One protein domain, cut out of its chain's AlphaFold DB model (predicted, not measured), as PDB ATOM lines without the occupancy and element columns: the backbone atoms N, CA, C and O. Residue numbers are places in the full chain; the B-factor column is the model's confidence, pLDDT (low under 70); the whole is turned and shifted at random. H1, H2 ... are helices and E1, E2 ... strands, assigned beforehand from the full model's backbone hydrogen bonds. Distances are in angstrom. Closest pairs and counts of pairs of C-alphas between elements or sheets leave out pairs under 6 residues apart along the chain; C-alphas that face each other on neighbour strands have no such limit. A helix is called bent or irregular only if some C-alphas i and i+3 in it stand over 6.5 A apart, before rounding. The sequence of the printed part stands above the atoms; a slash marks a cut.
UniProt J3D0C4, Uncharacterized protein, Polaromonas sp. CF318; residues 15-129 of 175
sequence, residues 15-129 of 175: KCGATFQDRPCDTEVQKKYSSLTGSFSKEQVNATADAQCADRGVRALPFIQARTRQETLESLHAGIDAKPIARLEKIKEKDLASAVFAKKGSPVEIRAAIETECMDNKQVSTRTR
ATOM      1  N   LYS A  15      40.955   4.576 -53.573       86.12
ATOM      2  CA  LYS A  15      40.756   3.797 -54.796       86.12
ATOM      3  C   LYS A  15      39.262   3.582 -55.031       86.12
ATOM      4  O   LYS A  15      38.620   2.890 -54.237       86.12
ATOM      5  N   CYS A  16      38.759   4.156 -56.123       86.31
ATOM      6  CA  CYS A  16      37.382   4.053 -56.615       86.31
ATOM      7  C   CYS A  16      37.390   3.156 -57.858       86.31
ATOM      8  O   CYS A  16      37.841   3.579 -58.931       86.31
ATOM      9  N   GLY A  17      37.013   1.887 -57.701       83.75
ATOM     10  CA  GLY A  17      37.114   0.897 -58.774       83.75
ATOM     11  C   GLY A  17      38.551   0.747 -59.298       83.75
ATOM     12  O   GLY A  17      39.437   0.244 -58.597       83.75
ATOM     13  N   ALA A  18      38.785   1.180 -60.541       82.81
ATOM     14  CA  ALA A  18      40.098   1.164 -61.196       82.81
ATOM     15  C   ALA A  18      40.892   2.480 -61.060       82.81
ATOM     16  O   ALA A  18      42.064   2.521 -61.428       82.81
ATOM     17  N   THR A  19      40.279   3.545 -60.536       85.75
ATOM     18  CA  THR A  19      40.880   4.886 -60.459       85.75
ATOM     19  C   THR A  19      41.395   5.204 -59.056       85.75
ATOM     20  O   THR A  19      40.854   4.718 -58.060       85.75
ATOM     21  N   PHE A  20      42.446   6.023 -58.979       87.50
ATOM     22  CA  PHE A  20      42.993   6.550 -57.729       87.50
ATOM     23  C   PHE A  20      42.702   8.044 -57.642       87.50
ATOM     24  O   PHE A  20      42.889   8.762 -58.622       87.50
ATOM     25  N   GLN A  21      42.223   8.499 -56.488       86.94
ATOM     26  CA  GLN A  21      41.817   9.881 -56.265       86.94
ATOM     27  C   GLN A  21      42.198  10.318 -54.848       86.94
ATOM     28  O   GLN A  21      42.192   9.515 -53.918       86.94
ATOM     29  N   ASP A  22      42.475  11.607 -54.668       84.75
ATOM     30  CA  ASP A  22      42.729  12.207 -53.346       84.75
ATOM     31  C   ASP A  22      41.432  12.590 -52.611       84.75
ATOM     32  O   ASP A  22      41.454  13.135 -51.505       84.75
ATOM     33  N   ARG A  23      40.279  12.328 -53.237       81.75
ATOM     34  CA  ARG A  23      38.945  12.587 -52.696       81.75
ATOM     35  C   ARG A  23      38.189  11.271 -52.498       81.75
ATOM     36  O   ARG A  23      38.424  10.332 -53.262       81.75
ATOM     37  N   PRO A  24      37.292  11.189 -51.499       80.88
ATOM     38  CA  PRO A  24      36.419  10.034 -51.347       80.88
ATOM     39  C   PRO A  24      35.540   9.810 -52.583       80.88
ATOM     40  O   PRO A  24      35.163  10.764 -53.256       80.88
ATOM     41  N   CYS A  25      35.201   8.553 -52.853       82.25
ATOM     42  CA  CYS A  25      34.314   8.168 -53.947       82.25
ATOM     43  C   CYS A  25      32.857   8.501 -53.588       82.25
ATOM     44  O   CYS A  25      32.436   8.236 -52.462       82.25
ATOM     45  N   ASP A  26      32.078   9.020 -54.540       76.62
ATOM     46  CA  ASP A  26      30.686   9.427 -54.281       76.62
ATOM     47  C   ASP A  26      29.707   8.246 -54.163       76.62
ATOM     48  O   ASP A  26      28.735   8.325 -53.414       76.62
ATOM     49  N   THR A  27      29.926   7.149 -54.898       65.62
ATOM     50  CA  THR A  27      28.897   6.099 -55.067       65.62
ATOM     51  C   THR A  27      29.397   4.663 -54.933       65.62
ATOM     52  O   THR A  27      28.591   3.732 -54.940       65.62
ATOM     53  N   GLU A  28      30.705   4.448 -54.787       69.94
ATOM     54  CA  GLU A  28      31.301   3.110 -54.817       69.94
ATOM     55  C   GLU A  28      31.944   2.707 -53.489       69.94
ATOM     56  O   GLU A  28      32.390   3.541 -52.700       69.94
ATOM     57  N   VAL A  29      32.048   1.388 -53.275       75.75
ATOM     58  CA  VAL A  29      32.884   0.819 -52.213       75.75
ATOM     59  C   VAL A  29      34.318   1.263 -52.464       75.75
ATOM     60  O   VAL A  29      34.959   0.840 -53.426       75.75
ATOM     61  N   GLN A  30      34.830   2.109 -51.584       81.06
ATOM     62  CA  GLN A  30      36.146   2.695 -51.750       81.06
ATOM     63  C   GLN A  30      37.174   1.945 -50.917       81.06
ATOM     64  O   GLN A  30      36.891   1.507 -49.798       81.06
ATOM     65  N   LYS A  31      38.391   1.819 -51.451       82.50
ATOM     66  CA  LYS A  31      39.527   1.298 -50.683       82.50
ATOM     67  C   LYS A  31      40.407   2.454 -50.249       82.50
ATOM     68  O   LYS A  31      40.912   3.190 -51.093       82.50
ATOM     69  N   LYS A  32      40.599   2.620 -48.942       80.56
ATOM     70  CA  LYS A  32      41.494   3.647 -48.402       80.56
ATOM     71  C   LYS A  32      42.917   3.104 -48.294       80.56
ATOM     72  O   LYS A  32      43.116   2.001 -47.779       80.56
ATOM     73  N   TYR A  33      43.899   3.877 -48.754       80.25
ATOM     74  CA  TYR A  33      45.306   3.554 -48.547       80.25
ATOM     75  C   TYR A  33      45.664   3.636 -47.060       80.25
ATOM     76  O   TYR A  33      45.376   4.624 -46.379       80.25
ATOM     77  N   SER A  34      46.299   2.586 -46.551       77.94
ATOM     78  CA  SER A  34      46.822   2.527 -45.191       77.94
ATOM     79  C   SER A  34      48.338   2.685 -45.235       77.94
ATOM     80  O   SER A  34      49.040   1.781 -45.686       77.94
ATOM     81  N   SER A  35      48.848   3.810 -44.730       76.62
ATOM     82  CA  SER A  35      50.292   4.075 -44.634       76.62
ATOM     83  C   SER A  35      51.025   3.063 -43.750       76.62
ATOM     84  O   SER A  35      52.191   2.775 -43.986       76.62
ATOM     85  N   LEU A  36      50.327   2.473 -42.776       77.12
ATOM     86  CA  LEU A  36      50.850   1.421 -41.898       77.12
ATOM     87  C   LEU A  36      51.113   0.101 -42.629       77.12
ATOM     88  O   LEU A  36      52.047  -0.611 -42.284       77.12
ATOM     89  N   THR A  37      50.276  -0.248 -43.608       76.81
ATOM     90  CA  THR A  37      50.347  -1.546 -44.305       76.81
ATOM     91  C   THR A  37      50.815  -1.419 -45.750       76.81
ATOM     92  O   THR A  37      50.922  -2.429 -46.441       76.81
ATOM     93  N   GLY A  38      51.033  -0.195 -46.233       79.75
ATOM     94  CA  GLY A  38      51.406   0.092 -47.615       79.75
ATOM     95  C   GLY A  38      50.370  -0.356 -48.652       79.75
ATOM     96  O   GLY A  38      50.723  -0.558 -49.810       79.75
ATOM     97  N   SER A  39      49.108  -0.568 -48.260       77.94
ATOM     98  CA  SER A  39      48.110  -1.253 -49.093       77.94
ATOM     99  C   SER A  39      46.702  -0.660 -48.993       77.94
ATOM    100  O   SER A  39      46.326  -0.039 -47.997       77.94
ATOM    101  N   PHE A  40      45.908  -0.878 -50.046       73.06
ATOM    102  CA  PHE A  40      44.484  -0.534 -50.138       73.06
ATOM    103  C   PHE A  40      43.625  -1.672 -49.576       73.06
ATOM    104  O   PHE A  40      42.930  -2.370 -50.313       73.06
ATOM    105  N   SER A  41      43.739  -1.920 -48.276       66.75
ATOM    106  CA  SER A  41      43.102  -3.071 -47.623       66.75
ATOM    107  C   SER A  41      41.730  -2.758 -47.027       66.75
ATOM    108  O   SER A  41      40.925  -3.669 -46.848       66.75
ATOM    109  N   LYS A  42      41.435  -1.487 -46.735       70.06
ATOM    110  CA  LYS A  42      40.203  -1.102 -46.037       70.06
ATOM    111  C   LYS A  42      39.118  -0.713 -47.013       70.06
ATOM    112  O   LYS A  42      39.132   0.395 -47.542       70.06
ATOM    113  N   GLU A  43      38.186  -1.630 -47.224       78.56
ATOM    114  CA  GLU A  43      36.922  -1.333 -47.883       78.56
ATOM    115  C   GLU A  43      36.031  -0.551 -46.922       78.56
ATOM    116  O   GLU A  43      35.824  -0.978 -45.788       78.56
ATOM    117  N   GLN A  44      35.480   0.564 -47.380       80.00
ATOM    118  CA  GLN A  44      34.504   1.366 -46.648       80.00
ATOM    119  C   GLN A  44      33.426   1.833 -47.625       80.00
ATOM    120  O   GLN A  44      33.725   2.106 -48.789       80.00
ATOM    121  N   VAL A  45      32.174   1.888 -47.172       83.25
ATOM    122  CA  VAL A  45      31.068   2.410 -47.991       83.25
ATOM    123  C   VAL A  45      30.802   3.862 -47.625       83.25
ATOM    124  O   VAL A  45      30.552   4.685 -48.495       83.25
ATOM    125  N   ASN A  46      30.929   4.206 -46.345       82.94
ATOM    126  CA  ASN A  46      30.812   5.576 -45.883       82.94
ATOM    127  C   ASN A  46      32.199   6.240 -45.799       82.94
ATOM    128  O   ASN A  46      33.095   5.779 -45.092       82.94
ATOM    129  N   ALA A  47      32.378   7.361 -46.501       79.94
ATOM    130  CA  ALA A  47      33.624   8.128 -46.506       79.94
ATOM    131  C   ALA A  47      34.005   8.756 -45.166       79.94
ATOM    132  O   ALA A  47      35.185   9.011 -44.919       79.94
ATOM    133  N   THR A  48      33.014   8.992 -44.314       83.94
ATOM    134  CA  THR A  48      33.191   9.593 -42.991       83.94
ATOM    135  C   THR A  48      33.374   8.553 -41.888       83.94
ATOM    136  O   THR A  48      33.701   8.922 -40.759       83.94
ATOM    137  N   ALA A  49      33.186   7.263 -42.191       86.75
ATOM    138  CA  ALA A  49      33.342   6.206 -41.205       86.75
ATOM    139  C   ALA A  49      34.807   6.061 -40.781       86.75
ATOM    140  O   ALA A  49      35.727   6.032 -41.600       86.75
ATOM    141  N   ASP A  50      35.027   5.942 -39.473       88.25
ATOM    142  CA  ASP A  50      36.341   5.601 -38.954       88.25
ATOM    143  C   ASP A  50      36.707   4.139 -39.247       88.25
ATOM    144  O   ASP A  50      35.861   3.305 -39.575       88.25
ATOM    145  N   ALA A  51      37.991   3.811 -39.091       86.44
ATOM    146  CA  ALA A  51      38.506   2.481 -39.401       86.44
ATOM    147  C   ALA A  51      37.775   1.346 -38.663       86.44
ATOM    148  O   ALA A  51      37.534   0.303 -39.255       86.44
ATOM    149  N   GLN A  52      37.407   1.532 -37.392       91.31
ATOM    150  CA  GLN A  52      36.760   0.460 -36.627       91.31
ATOM    151  C   GLN A  52      35.296   0.279 -37.042       91.31
ATOM    152  O   GLN A  52      34.776  -0.837 -36.986       91.31
ATOM    153  N   CYS A  53      34.626   1.362 -37.440       93.56
ATOM    154  CA  CYS A  53      33.274   1.304 -37.975       93.56
ATOM    155  C   CYS A  53      33.254   0.704 -39.382       93.56
ATOM    156  O   CYS A  53      32.418  -0.162 -39.636       93.56
ATOM    157  N   ALA A  54      34.231   1.032 -40.233       91.25
ATOM    158  CA  ALA A  54      34.444   0.341 -41.504       91.25
ATOM    159  C   ALA A  54      34.689  -1.170 -41.294       91.25
ATOM    160  O   ALA A  54      34.028  -1.994 -41.926       91.25
ATOM    161  N   ASP A  55      35.536  -1.557 -40.330       92.00
ATOM    162  CA  ASP A  55      35.774  -2.968 -39.982       92.00
ATOM    163  C   ASP A  55      34.504  -3.667 -39.456       92.00
ATOM    164  O   ASP A  55      34.309  -4.871 -39.647       92.00
ATOM    165  N   ARG A  56      33.611  -2.940 -38.768       95.06
ATOM    166  CA  ARG A  56      32.290  -3.460 -38.373       95.06
ATOM    167  C   ARG A  56      31.395  -3.684 -39.596       95.06
ATOM    168  O   ARG A  56      30.737  -4.717 -39.656       95.06
ATOM    169  N   GLY A  57      31.419  -2.775 -40.571       94.38
ATOM    170  CA  GLY A  57      30.736  -2.930 -41.858       94.38
ATOM    171  C   GLY A  57      31.232  -4.146 -42.649       94.38
ATOM    172  O   GLY A  57      30.422  -4.925 -43.147       94.38
ATOM    173  N   VAL A  58      32.548  -4.382 -42.691       93.50
ATOM    174  CA  VAL A  58      33.138  -5.583 -43.314       93.50
ATOM    175  C   VAL A  58      32.688  -6.857 -42.596       93.50
ATOM    176  O   VAL A  58      32.247  -7.807 -43.242       93.50
ATOM    177  N   ARG A  59      32.713  -6.875 -41.256       95.56
ATOM    178  CA  ARG A  59      32.213  -8.011 -40.457       95.56
ATOM    179  C   ARG A  59      30.715  -8.269 -40.626       95.56
ATOM    180  O   ARG A  59      30.268  -9.376 -40.348       95.56
ATOM    181  N   ALA A  60      29.945  -7.280 -41.080       97.06
ATOM    182  CA  ALA A  60      28.524  -7.439 -41.368       97.06
ATOM    183  C   ALA A  60      28.257  -8.170 -42.699       97.06
ATOM    184  O   ALA A  60      27.177  -8.734 -42.868       97.06
ATOM    185  N   LEU A  61      29.221  -8.200 -43.632       95.75
ATOM    186  CA  LEU A  61      29.035  -8.763 -44.976       95.75
ATOM    187  C   LEU A  61      28.548 -10.222 -44.991       95.75
ATOM    188  O   LEU A  61      27.607 -10.491 -45.738       95.75
ATOM    189  N   PRO A  62      29.086 -11.158 -44.180       97.38
ATOM    190  CA  PRO A  62      28.586 -12.533 -44.159       97.38
ATOM    191  C   PRO A  62      27.104 -12.619 -43.769       97.38
ATOM    192  O   PRO A  62      26.358 -13.399 -44.355       97.38
ATOM    193  N   PHE A  63      26.653 -11.782 -42.830       98.06
ATOM    194  CA  PHE A  63      25.251 -11.735 -42.402       98.06
ATOM    195  C   PHE A  63      24.352 -11.080 -43.453       98.06
ATOM    196  O   PHE A  63      23.228 -11.524 -43.667       98.06
ATOM    197  N   ILE A  64      24.853 -10.053 -44.147       97.69
ATOM    198  CA  ILE A  64      24.153  -9.430 -45.277       97.69
ATOM    199  C   ILE A  64      23.971 -10.458 -46.403       97.69
ATOM    200  O   ILE A  64      22.870 -10.597 -46.930       97.69
ATOM    201  N   GLN A  65      25.014 -11.226 -46.728       97.06
ATOM    202  CA  GLN A  65      24.947 -12.300 -47.720       97.06
ATOM    203  C   GLN A  65      23.966 -13.401 -47.300       97.06
ATOM    204  O   GLN A  65      23.110 -13.789 -48.095       97.06
ATOM    205  N   ALA A  66      24.031 -13.865 -46.051       97.38
ATOM    206  CA  ALA A  66      23.087 -14.849 -45.523       97.38
ATOM    207  C   ALA A  66      21.633 -14.366 -45.632       97.38
ATOM    208  O   ALA A  66      20.764 -15.090 -46.112       97.38
ATOM    209  N   ARG A  67      21.381 -13.092 -45.311       96.56
ATOM    210  CA  ARG A  67      20.067 -12.476 -45.495       96.56
ATOM    211  C   ARG A  67      19.629 -12.451 -46.962       96.56
ATOM    212  O   ARG A  67      18.470 -12.738 -47.244       96.56
ATOM    213  N   THR A  68      20.519 -12.125 -47.906       95.62
ATOM    214  CA  THR A  68      20.176 -12.163 -49.344       95.62
ATOM    215  C   THR A  68      19.860 -13.574 -49.840       95.62
ATOM    216  O   THR A  68      19.066 -13.724 -50.763       95.62
ATOM    217  N   ARG A  69      20.412 -14.605 -49.187       97.31
ATOM    218  CA  ARG A  69      20.061 -16.018 -49.396       97.31
ATOM    219  C   ARG A  69      18.801 -16.455 -48.638       97.31
ATOM    220  O   ARG A  69      18.474 -17.635 -48.663       97.31
ATOM    221  N   GLN A  70      18.102 -15.525 -47.983       96.44
ATOM    222  CA  GLN A  70      16.904 -15.777 -47.175       96.44
ATOM    223  C   GLN A  70      17.136 -16.734 -45.992       96.44
ATOM    224  O   GLN A  70      16.206 -17.386 -45.525       96.44
ATOM    225  N   GLU A  71      18.363 -16.802 -45.467       97.12
ATOM    226  CA  GLU A  71      18.616 -17.500 -44.206       97.12
ATOM    227  C   GLU A  71      17.924 -16.765 -43.050       97.12
ATOM    228  O   GLU A  71      17.855 -15.533 -43.028       97.12
ATOM    229  N   THR A  72      17.409 -17.517 -42.076       97.94
ATOM    230  CA  THR A  72      16.733 -16.935 -40.914       97.94
ATOM    231  C   THR A  72      17.730 -16.491 -39.845       97.94
ATOM    232  O   THR A  72      18.852 -17.002 -39.752       97.94
ATOM    233  N   LEU A  73      17.317 -15.539 -39.006       97.69
ATOM    234  CA  LEU A  73      18.153 -15.036 -37.917       97.69
ATOM    235  C   LEU A  73      18.464 -16.142 -36.895       97.69
ATOM    236  O   LEU A  73      19.584 -16.220 -36.393       97.69
ATOM    237  N   GLU A  74      17.505 -17.032 -36.640       97.94
ATOM    238  CA  GLU A  74      17.638 -18.165 -35.723       97.94
ATOM    239  C   GLU A  74      18.706 -19.152 -36.206       97.94
ATOM    240  O   GLU A  74      19.536 -19.601 -35.413       97.94
ATOM    241  N   SER A  75      18.734 -19.441 -37.515       97.88
ATOM    242  CA  SER A  75      19.755 -20.298 -38.130       97.88
ATOM    243  C   SER A  75      21.159 -19.712 -37.945       97.88
ATOM    244  O   SER A  75      22.089 -20.405 -37.528       97.88
ATOM    245  N   LEU A  76      21.309 -18.401 -38.163       97.44
ATOM    246  CA  LEU A  76      22.585 -17.713 -37.969       97.44
ATOM    247  C   LEU A  76      23.022 -17.694 -36.505       97.44
ATOM    248  O   LEU A  76      24.196 -17.921 -36.214       97.44
ATOM    249  N   HIS A  77      22.100 -17.454 -35.571       98.19
ATOM    250  CA  HIS A  77      22.396 -17.496 -34.138       98.19
ATOM    251  C   HIS A  77      22.855 -18.885 -33.694       98.19
ATOM    252  O   HIS A  77      23.852 -18.972 -32.975       98.19
ATOM    253  N   ALA A  78      22.209 -19.950 -34.178       98.19
ATOM    254  CA  ALA A  78      22.640 -21.326 -33.935       98.19
ATOM    255  C   ALA A  78      24.037 -21.599 -34.522       98.19
ATOM    256  O   ALA A  78      24.895 -22.182 -33.853       98.19
ATOM    257  N   GLY A  79      24.306 -21.105 -35.735       97.38
ATOM    258  CA  GLY A  79      25.628 -21.181 -36.358       97.38
ATOM    259  C   GLY A  79      26.717 -20.475 -35.544       97.38
ATOM    260  O   GLY A  79      27.815 -21.007 -35.399       97.38
ATOM    261  N   ILE A  80      26.423 -19.306 -34.963       97.69
ATOM    262  CA  ILE A  80      27.347 -18.575 -34.077       97.69
ATOM    263  C   ILE A  80      27.571 -19.337 -32.764       97.69
ATOM    264  O   ILE A  80      28.701 -19.402 -32.273       97.69
ATOM    265  N   ASP A  81      26.526 -19.946 -32.198       97.94
ATOM    266  CA  ASP A  81      26.637 -20.728 -30.964       97.94
ATOM    267  C   ASP A  81      27.533 -21.956 -31.121       97.94
ATOM    268  O   ASP A  81      28.289 -22.270 -30.197       97.94
ATOM    269  N   ALA A  82      27.521 -22.586 -32.297       98.00
ATOM    270  CA  ALA A  82      28.371 -23.728 -32.617       98.00
ATOM    271  C   ALA A  82      29.863 -23.370 -32.772       98.00
ATOM    272  O   ALA A  82      30.720 -24.244 -32.639       98.00
ATOM    273  N   LYS A  83      30.211 -22.099 -33.028       96.75
ATOM    274  CA  LYS A  83      31.616 -21.692 -33.204       96.75
ATOM    275  C   LYS A  83      32.404 -21.807 -31.889       96.75
ATOM    276  O   LYS A  83      31.916 -21.365 -30.839       96.75
ATOM    277  N   PRO A  84      33.657 -22.297 -31.912       97.31
ATOM    278  CA  PRO A  84      34.527 -22.358 -30.736       97.31
ATOM    279  C   PRO A  84      35.210 -21.002 -30.459       97.31
ATOM    280  O   PRO A  84      36.430 -20.913 -30.383       97.31
ATOM    281  N   ILE A  85      34.423 -19.929 -30.338       96.31
ATOM    282  CA  ILE A  85      34.900 -18.564 -30.045       96.31
ATOM    283  C   ILE A  85      34.518 -18.127 -28.626       96.31
ATOM    284  O   ILE A  85      33.642 -18.725 -27.989       96.31
ATOM    285  N   ALA A  86      35.157 -17.069 -28.122       97.94
ATOM    286  CA  ALA A  86      34.899 -16.568 -26.775       97.94
ATOM    287  C   ALA A  86      33.445 -16.086 -26.614       97.94
ATOM    288  O   ALA A  86      32.850 -15.516 -27.528       97.94
ATOM    289  N   ARG A  87      32.869 -16.245 -25.413       96.62
ATOM    290  CA  ARG A  87      31.467 -15.869 -25.131       96.62
ATOM    291  C   ARG A  87      31.152 -14.414 -25.498       96.62
ATOM    292  O   ARG A  87      30.100 -14.145 -26.065       96.62
ATOM    293  N   LEU A  88      32.060 -13.488 -25.187       96.44
ATOM    294  CA  LEU A  88      31.893 -12.069 -25.510       96.44
ATOM    295  C   LEU A  88      31.829 -11.835 -27.028       96.44
ATOM    296  O   LEU A  88      31.078 -10.983 -27.493       96.44
ATOM    297  N   GLU A  89      32.609 -12.586 -27.803       95.75
ATOM    298  CA  GLU A  89      32.613 -12.491 -29.263       95.75
ATOM    299  C   GLU A  89      31.331 -13.065 -29.861       95.75
ATOM    300  O   GLU A  89      30.760 -12.433 -30.745       95.75
ATOM    301  N   LYS A  90      30.805 -14.172 -29.311       97.19
ATOM    302  CA  LYS A  90      29.487 -14.707 -29.705       97.19
ATOM    303  C   LYS A  90      28.385 -13.665 -29.554       97.19
ATOM    304  O   LYS A  90      27.582 -13.498 -30.464       97.19
ATOM    305  N   ILE A  91      28.362 -12.953 -28.424       97.56
ATOM    306  CA  ILE A  91      27.379 -11.888 -28.174       97.56
ATOM    307  C   ILE A  91      27.515 -10.796 -29.242       97.56
ATOM    308  O   ILE A  91      26.540 -10.474 -29.910       97.56
ATOM    309  N   LYS A  92      28.739 -10.309 -29.492       96.00
ATOM    310  CA  LYS A  92      28.993  -9.280 -30.514       96.00
ATOM    311  C   LYS A  92      28.583  -9.720 -31.924       96.00
ATOM    312  O   LYS A  92      28.056  -8.903 -32.675       96.00
ATOM    313  N   GLU A  93      28.837 -10.974 -32.302       97.31
ATOM    314  CA  GLU A  93      28.410 -11.511 -33.601       97.31
ATOM    315  C   GLU A  93      26.884 -11.612 -33.701       97.31
ATOM    316  O   GLU A  93      26.318 -11.227 -34.723       97.31
ATOM    317  N   LYS A  94      26.210 -12.074 -32.640       98.19
ATOM    318  CA  LYS A  94      24.743 -12.158 -32.592       98.19
ATOM    319  C   LYS A  94      24.091 -10.786 -32.688       98.19
ATOM    320  O   LYS A  94      23.174 -10.616 -33.490       98.19
ATOM    321  N   ASP A  95      24.604  -9.813 -31.941       97.69
ATOM    322  CA  ASP A  95      24.130  -8.429 -31.980       97.69
ATOM    323  C   ASP A  95      24.302  -7.830 -33.381       97.69
ATOM    324  O   ASP A  95      23.412  -7.147 -33.889       97.69
ATOM    325  N   LEU A  96      25.430  -8.116 -34.044       97.69
ATOM    326  CA  LEU A  96      25.676  -7.660 -35.411       97.69
ATOM    327  C   LEU A  96      24.721  -8.316 -36.417       97.69
ATOM    328  O   LEU A  96      24.195  -7.619 -37.285       97.69
ATOM    329  N   ALA A  97      24.463  -9.620 -36.289       98.00
ATOM    330  CA  ALA A  97      23.487 -10.325 -37.116       98.00
ATOM    331  C   ALA A  97      22.079  -9.733 -36.937       98.00
ATOM    332  O   ALA A  97      21.423  -9.387 -37.920       98.00
ATOM    333  N   SER A  98      21.645  -9.516 -35.693       98.19
ATOM    334  CA  SER A  98      20.359  -8.882 -35.388       98.19
ATOM    335  C   SER A  98      20.262  -7.464 -35.962       98.19
ATOM    336  O   SER A  98      19.250  -7.122 -36.575       98.19
ATOM    337  N   ALA A  99      21.324  -6.659 -35.849       97.69
ATOM    338  CA  ALA A  99      21.368  -5.316 -36.427       97.69
ATOM    339  C   ALA A  99      21.211  -5.340 -37.957       97.69
ATOM    340  O   ALA A  99      20.445  -4.552 -38.507       97.69
ATOM    341  N   VAL A 100      21.875  -6.271 -38.652       98.00
ATOM    342  CA  VAL A 100      21.769  -6.432 -40.115       98.00
ATOM    343  C   VAL A 100      20.349  -6.812 -40.549       98.00
ATOM    344  O   VAL A 100      19.846  -6.272 -41.539       98.00
ATOM    345  N   PHE A 101      19.690  -7.712 -39.816       97.75
ATOM    346  CA  PHE A 101      18.324  -8.152 -40.121       97.75
ATOM    347  C   PHE A 101      17.268  -7.081 -39.826       97.75
ATOM    348  O   PHE A 101      16.239  -7.041 -40.497       97.75
ATOM    349  N   ALA A 102      17.538  -6.172 -38.885       97.69
ATOM    350  CA  ALA A 102      16.654  -5.051 -38.578       97.69
ATOM    351  C   ALA A 102      16.639  -3.959 -39.668       97.69
ATOM    352  O   ALA A 102      15.658  -3.223 -39.793       97.69
ATOM    353  N   LYS A 103      17.707  -3.820 -40.468       97.62
ATOM    354  CA  LYS A 103      17.773  -2.812 -41.543       97.62
ATOM    355  C   LYS A 103      16.999  -3.265 -42.783       97.62
ATOM    356  O   LYS A 103      16.785  -4.452 -43.003       97.62
ATOM    357  N   LYS A 104      16.616  -2.339 -43.657       95.25
ATOM    358  CA  LYS A 104      16.042  -2.625 -44.987       95.25
ATOM    359  C   LYS A 104      16.918  -1.977 -46.061       95.25
ATOM    360  O   LYS A 104      17.619  -1.020 -45.753       95.25
ATOM    361  N   GLY A 105      16.865  -2.504 -47.281       95.12
ATOM    362  CA  GLY A 105      17.605  -1.974 -48.429       95.12
ATOM    363  C   GLY A 105      18.527  -2.998 -49.082       95.12
ATOM    364  O   GLY A 105      18.526  -4.182 -48.740       95.12
ATOM    365  N   SER A 106      19.300  -2.518 -50.046       95.38
ATOM    366  CA  SER A 106      20.361  -3.251 -50.727       95.38
ATOM    367  C   SER A 106      21.533  -3.574 -49.781       95.38
ATOM    368  O   SER A 106      21.709  -2.918 -48.750       95.38
ATOM    369  N   PRO A 107      22.390  -4.557 -50.118       94.44
ATOM    370  CA  PRO A 107      23.582  -4.883 -49.331       94.44
ATOM    371  C   PRO A 107      24.482  -3.681 -49.011       94.44
ATOM    372  O   PRO A 107      25.022  -3.587 -47.908       94.44
ATOM    373  N   VAL A 108      24.617  -2.754 -49.963       92.44
ATOM    374  CA  VAL A 108      25.436  -1.542 -49.823       92.44
ATOM    375  C   VAL A 108      24.795  -0.571 -48.831       92.44
ATOM    376  O   VAL A 108      25.476  -0.097 -47.924       92.44
ATOM    377  N   GLU A 109      23.484  -0.339 -48.936       94.31
ATOM    378  CA  GLU A 109      22.738   0.528 -48.011       94.31
ATOM    379  C   GLU A 109      22.738  -0.024 -46.584       94.31
ATOM    380  O   GLU A 109      22.941   0.727 -45.630       94.31
ATOM    381  N   ILE A 110      22.572  -1.341 -46.417       96.44
ATOM    382  CA  ILE A 110      22.632  -1.980 -45.096       96.44
ATOM    383  C   ILE A 110      24.018  -1.785 -44.485       96.44
ATOM    384  O   ILE A 110      24.128  -1.397 -43.323       96.44
ATOM    385  N   ARG A 111      25.083  -2.020 -45.259       95.00
ATOM    386  CA  ARG A 111      26.452  -1.814 -44.780       95.00
ATOM    387  C   ARG A 111      26.699  -0.356 -44.392       95.00
ATOM    388  O   ARG A 111      27.207  -0.116 -43.299       95.00
ATOM    389  N   ALA A 112      26.294   0.596 -45.231       93.31
ATOM    390  CA  ALA A 112      26.390   2.020 -44.922       93.31
ATOM    391  C   ALA A 112      25.633   2.371 -43.629       93.31
ATOM    392  O   ALA A 112      26.173   3.072 -42.777       93.31
ATOM    393  N   ALA A 113      24.429   1.824 -43.427       95.81
ATOM    394  CA  ALA A 113      23.645   2.044 -42.214       95.81
ATOM    395  C   ALA A 113      24.327   1.488 -40.950       95.81
ATOM    396  O   ALA A 113      24.266   2.125 -39.900       95.81
ATOM    397  N   ILE A 114      24.994   0.331 -41.037       97.12
ATOM    398  CA  ILE A 114      25.773  -0.243 -39.924       97.12
ATOM    399  C   ILE A 114      27.009   0.611 -39.608       97.12
ATOM    400  O   ILE A 114      27.326   0.827 -38.435       97.12
ATOM    401  N   GLU A 115      27.707   1.104 -40.636       95.00
ATOM    402  CA  GLU A 115      28.853   2.006 -40.479       95.00
ATOM    403  C   GLU A 115      28.422   3.329 -39.814       95.00
ATOM    404  O   GLU A 115      29.050   3.753 -38.843       95.00
ATOM    405  N   THR A 116      27.310   3.928 -40.255       94.69
ATOM    406  CA  THR A 116      26.736   5.149 -39.661       94.69
ATOM    407  C   THR A 116      26.302   4.935 -38.211       94.69
ATOM    408  O   THR A 116      26.726   5.679 -37.333       94.69
ATOM    409  N   GLU A 117      25.559   3.864 -37.910       95.12
ATOM    410  CA  GLU A 117      25.119   3.566 -36.538       95.12
ATOM    411  C   GLU A 117      26.309   3.352 -35.585       95.12
ATOM    412  O   GLU A 117      26.269   3.711 -34.405       95.12
ATOM    413  N   CYS A 118      27.402   2.773 -36.079       95.75
ATOM    414  CA  CYS A 118      28.636   2.664 -35.311       95.75
ATOM    415  C   CYS A 118      29.230   4.039 -34.972       95.75
ATOM    416  O   CYS A 118      29.621   4.264 -33.824       95.75
ATOM    417  N   MET A 119      29.277   4.949 -35.948       94.50
ATOM    418  CA  MET A 119      29.763   6.314 -35.746       94.50
ATOM    419  C   MET A 119      28.883   7.081 -34.756       94.50
ATOM    420  O   MET A 119      29.414   7.718 -33.845       94.50
ATOM    421  N   ASP A 120      27.559   6.956 -34.860       93.69
ATOM    422  CA  ASP A 120      26.606   7.604 -33.954       93.69
ATOM    423  C   ASP A 120      26.798   7.128 -32.508       93.69
ATOM    424  O   ASP A 120      26.950   7.933 -31.586       93.69
ATOM    425  N   ASN A 121      26.905   5.810 -32.304       90.25
ATOM    426  CA  ASN A 121      27.158   5.229 -30.983       90.25
ATOM    427  C   ASN A 121      28.492   5.693 -30.385       90.25
ATOM    428  O   ASN A 121      28.590   5.936 -29.178       90.25
ATOM    429  N   LYS A 122      29.524   5.857 -31.218       89.38
ATOM    430  CA  LYS A 122      30.810   6.403 -30.774       89.38
ATOM    431  C   LYS A 122      30.683   7.850 -30.329       89.38
ATOM    432  O   LYS A 122      31.173   8.170 -29.249       89.38
ATOM    433  N   GLN A 123      30.004   8.694 -31.102       83.69
ATOM    434  CA  GLN A 123      29.781  10.097 -30.742       83.69
ATOM    435  C   GLN A 123      28.992  10.243 -29.437       83.69
ATOM    436  O   GLN A 123      29.312  11.102 -28.615       83.69
ATOM    437  N   VAL A 124      27.993   9.385 -29.208       79.69
ATOM    438  CA  VAL A 124      27.272   9.348 -27.929       79.69
ATOM    439  C   VAL A 124      28.220   8.946 -26.801       79.69
ATOM    440  O   VAL A 124      28.285   9.631 -25.785       79.69
ATOM    441  N   SER A 125      29.024   7.896 -26.988       74.94
ATOM    442  CA  SER A 125      29.959   7.441 -25.953       74.94
ATOM    443  C   SER A 125      31.035   8.478 -25.609       74.94
ATOM    444  O   SER A 125      31.415   8.594 -24.447       74.94
ATOM    445  N   THR A 126      31.509   9.261 -26.584       69.69
ATOM    446  CA  THR A 126      32.503  10.315 -26.353       69.69
ATOM    447  C   THR A 126      31.882  11.562 -25.742       69.69
ATOM    448  O   THR A 126      32.527  12.180 -24.902       69.69
ATOM    449  N   ARG A 127      30.630  11.910 -26.077       64.44
ATOM    450  CA  ARG A 127      29.896  13.002 -25.412       64.44
ATOM    451  C   ARG A 127      29.564  12.674 -23.965       64.44
ATOM    452  O   ARG A 127      29.815  13.496 -23.094       64.44
ATOM    453  N   THR A 128      29.075  11.468 -23.692       60.81
ATOM    454  CA  THR A 128      28.782  11.025 -22.319       60.81
ATOM    455  C   THR A 128      30.059  10.860 -21.487       60.81
ATOM    456  O   THR A 128      30.012  10.928 -20.263       60.81
ATOM    457  N   ARG A 129      31.215  10.675 -22.139       51.09
ATOM    458  CA  ARG A 129      32.536  10.580 -21.502       51.09
ATOM    459  C   ARG A 129      33.364  11.864 -21.607       51.09
ATOM    460  O   ARG A 129      34.518  11.856 -21.181       51.09
TER     461      ARG A 129
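This is residues 15 to 129 of the 175 residues of an uncharacterized protein of Polaromonas sp. CF318 (UniProt J3D0C4). A two-strand hairpin, E2 and E3, lies at one end and a helical hairpin, H2 and H3, at the other, with helix H1 in the middle between them. The longest helix, H4, packs slantwise on H1, and its residues 123 to 128, with residue 129, stick out free of the body; E1, a three-residue strand, lies at the far end beyond the strand hairpin. The printed part has 115 residues with three named strands and then four named helices, in the order E1 E2 E3 H1 H2 H3 H4; the sheet, E2 - E3, is antiparallel and the class is mostly helix. The whole is compact, with a radius of gyration of the C-alphas of 15.5 A, and spans 43 by 39 by 28 A.

The sheet consists of E2, residues 30 to 34, and E3, residues 39 to 44, antiparallel neighbours that form a hairpin, with 138 degrees between their directions. The C-alphas of Tyr 33 and Phe 40 face each other at 4.5 A. N 32 and O 42 are 3.0 A apart and N 44 and O 30 also 3.0 A, both within hydrogen-bond range. E1, residues 19 to 21, pairs with no named strand and is apart from E2 and E3. H1, residues 51 to 68, follows the sheet; its closest C-alphas to E3 are those of Ala 54 and Gln 44, 5.2 A apart. H1 is irregular, but only just: C-alphas 59 and 62 are 6.9 A apart, and it has a kink of 36 degrees near residue 62. H4, residues 107 to 128, touches H1 at a steep tilt of 39 degrees, opposite ways, with the C-alphas of Cys 53 and Glu 115 closest at 5.1 A. H3, residues 87 to 102, touches H1 at a steep tilt of 65 degrees, the same way. H1 touches H3 with its residues 60 to 67 alone, and H3 touches H1 with its residues 96 to 101 alone; the closest C-alphas, those of Phe 63 and Ala 97, are 5.7 A apart. H3 and H4 only just touch, with 3 pairs of C-alphas within 8 A, the closest being Val 100 and Ile 110 at 6.7 A. H2, residues 73 to 82, forms a helical hairpin with H3: they touch at a shallow tilt of 15 degrees, opposite ways, and the closest C-alphas, of His 77 and Lys 94, are 6.0 A apart. H2 is close to H1 but not clearly touching, at 7.9 A between the C-alphas of Leu 76 and Phe 63, and H2 is apart from H4. In H2, H3 and H4 every O i to N i+4 pair is within hydrogen-bond range; in H1 11 of 14 are.

E1 begins at C-alpha 19, (40.880, 4.886, -60.459). E2 measures 12.5 A from first to last C-alpha and E3 14.1 A. H1 measures 25.5 A and begins at C-alpha 51, (38.506, 2.481, -39.401). H2 measures 14.4 A and H3 22.7 A. H4 measures 31.8 A and ends at C-alpha 128, (28.782, 11.025, -22.319).

The two C-alphas farthest apart in the domain, those of Asp 22 and Ala 82, are 43.9 A apart. The printed part has no cut. No link is long: E1 to E2 and E3 to H1 are short, and E2 to E3, H1 to H2, H2 to H3 and H3 to H4 are tight. Residues 83 to 88 also stand free. The mean pLDDT of the printed part is 89.3; residues 27 to 28, residue 41 and residues 126 to 129 are under 70.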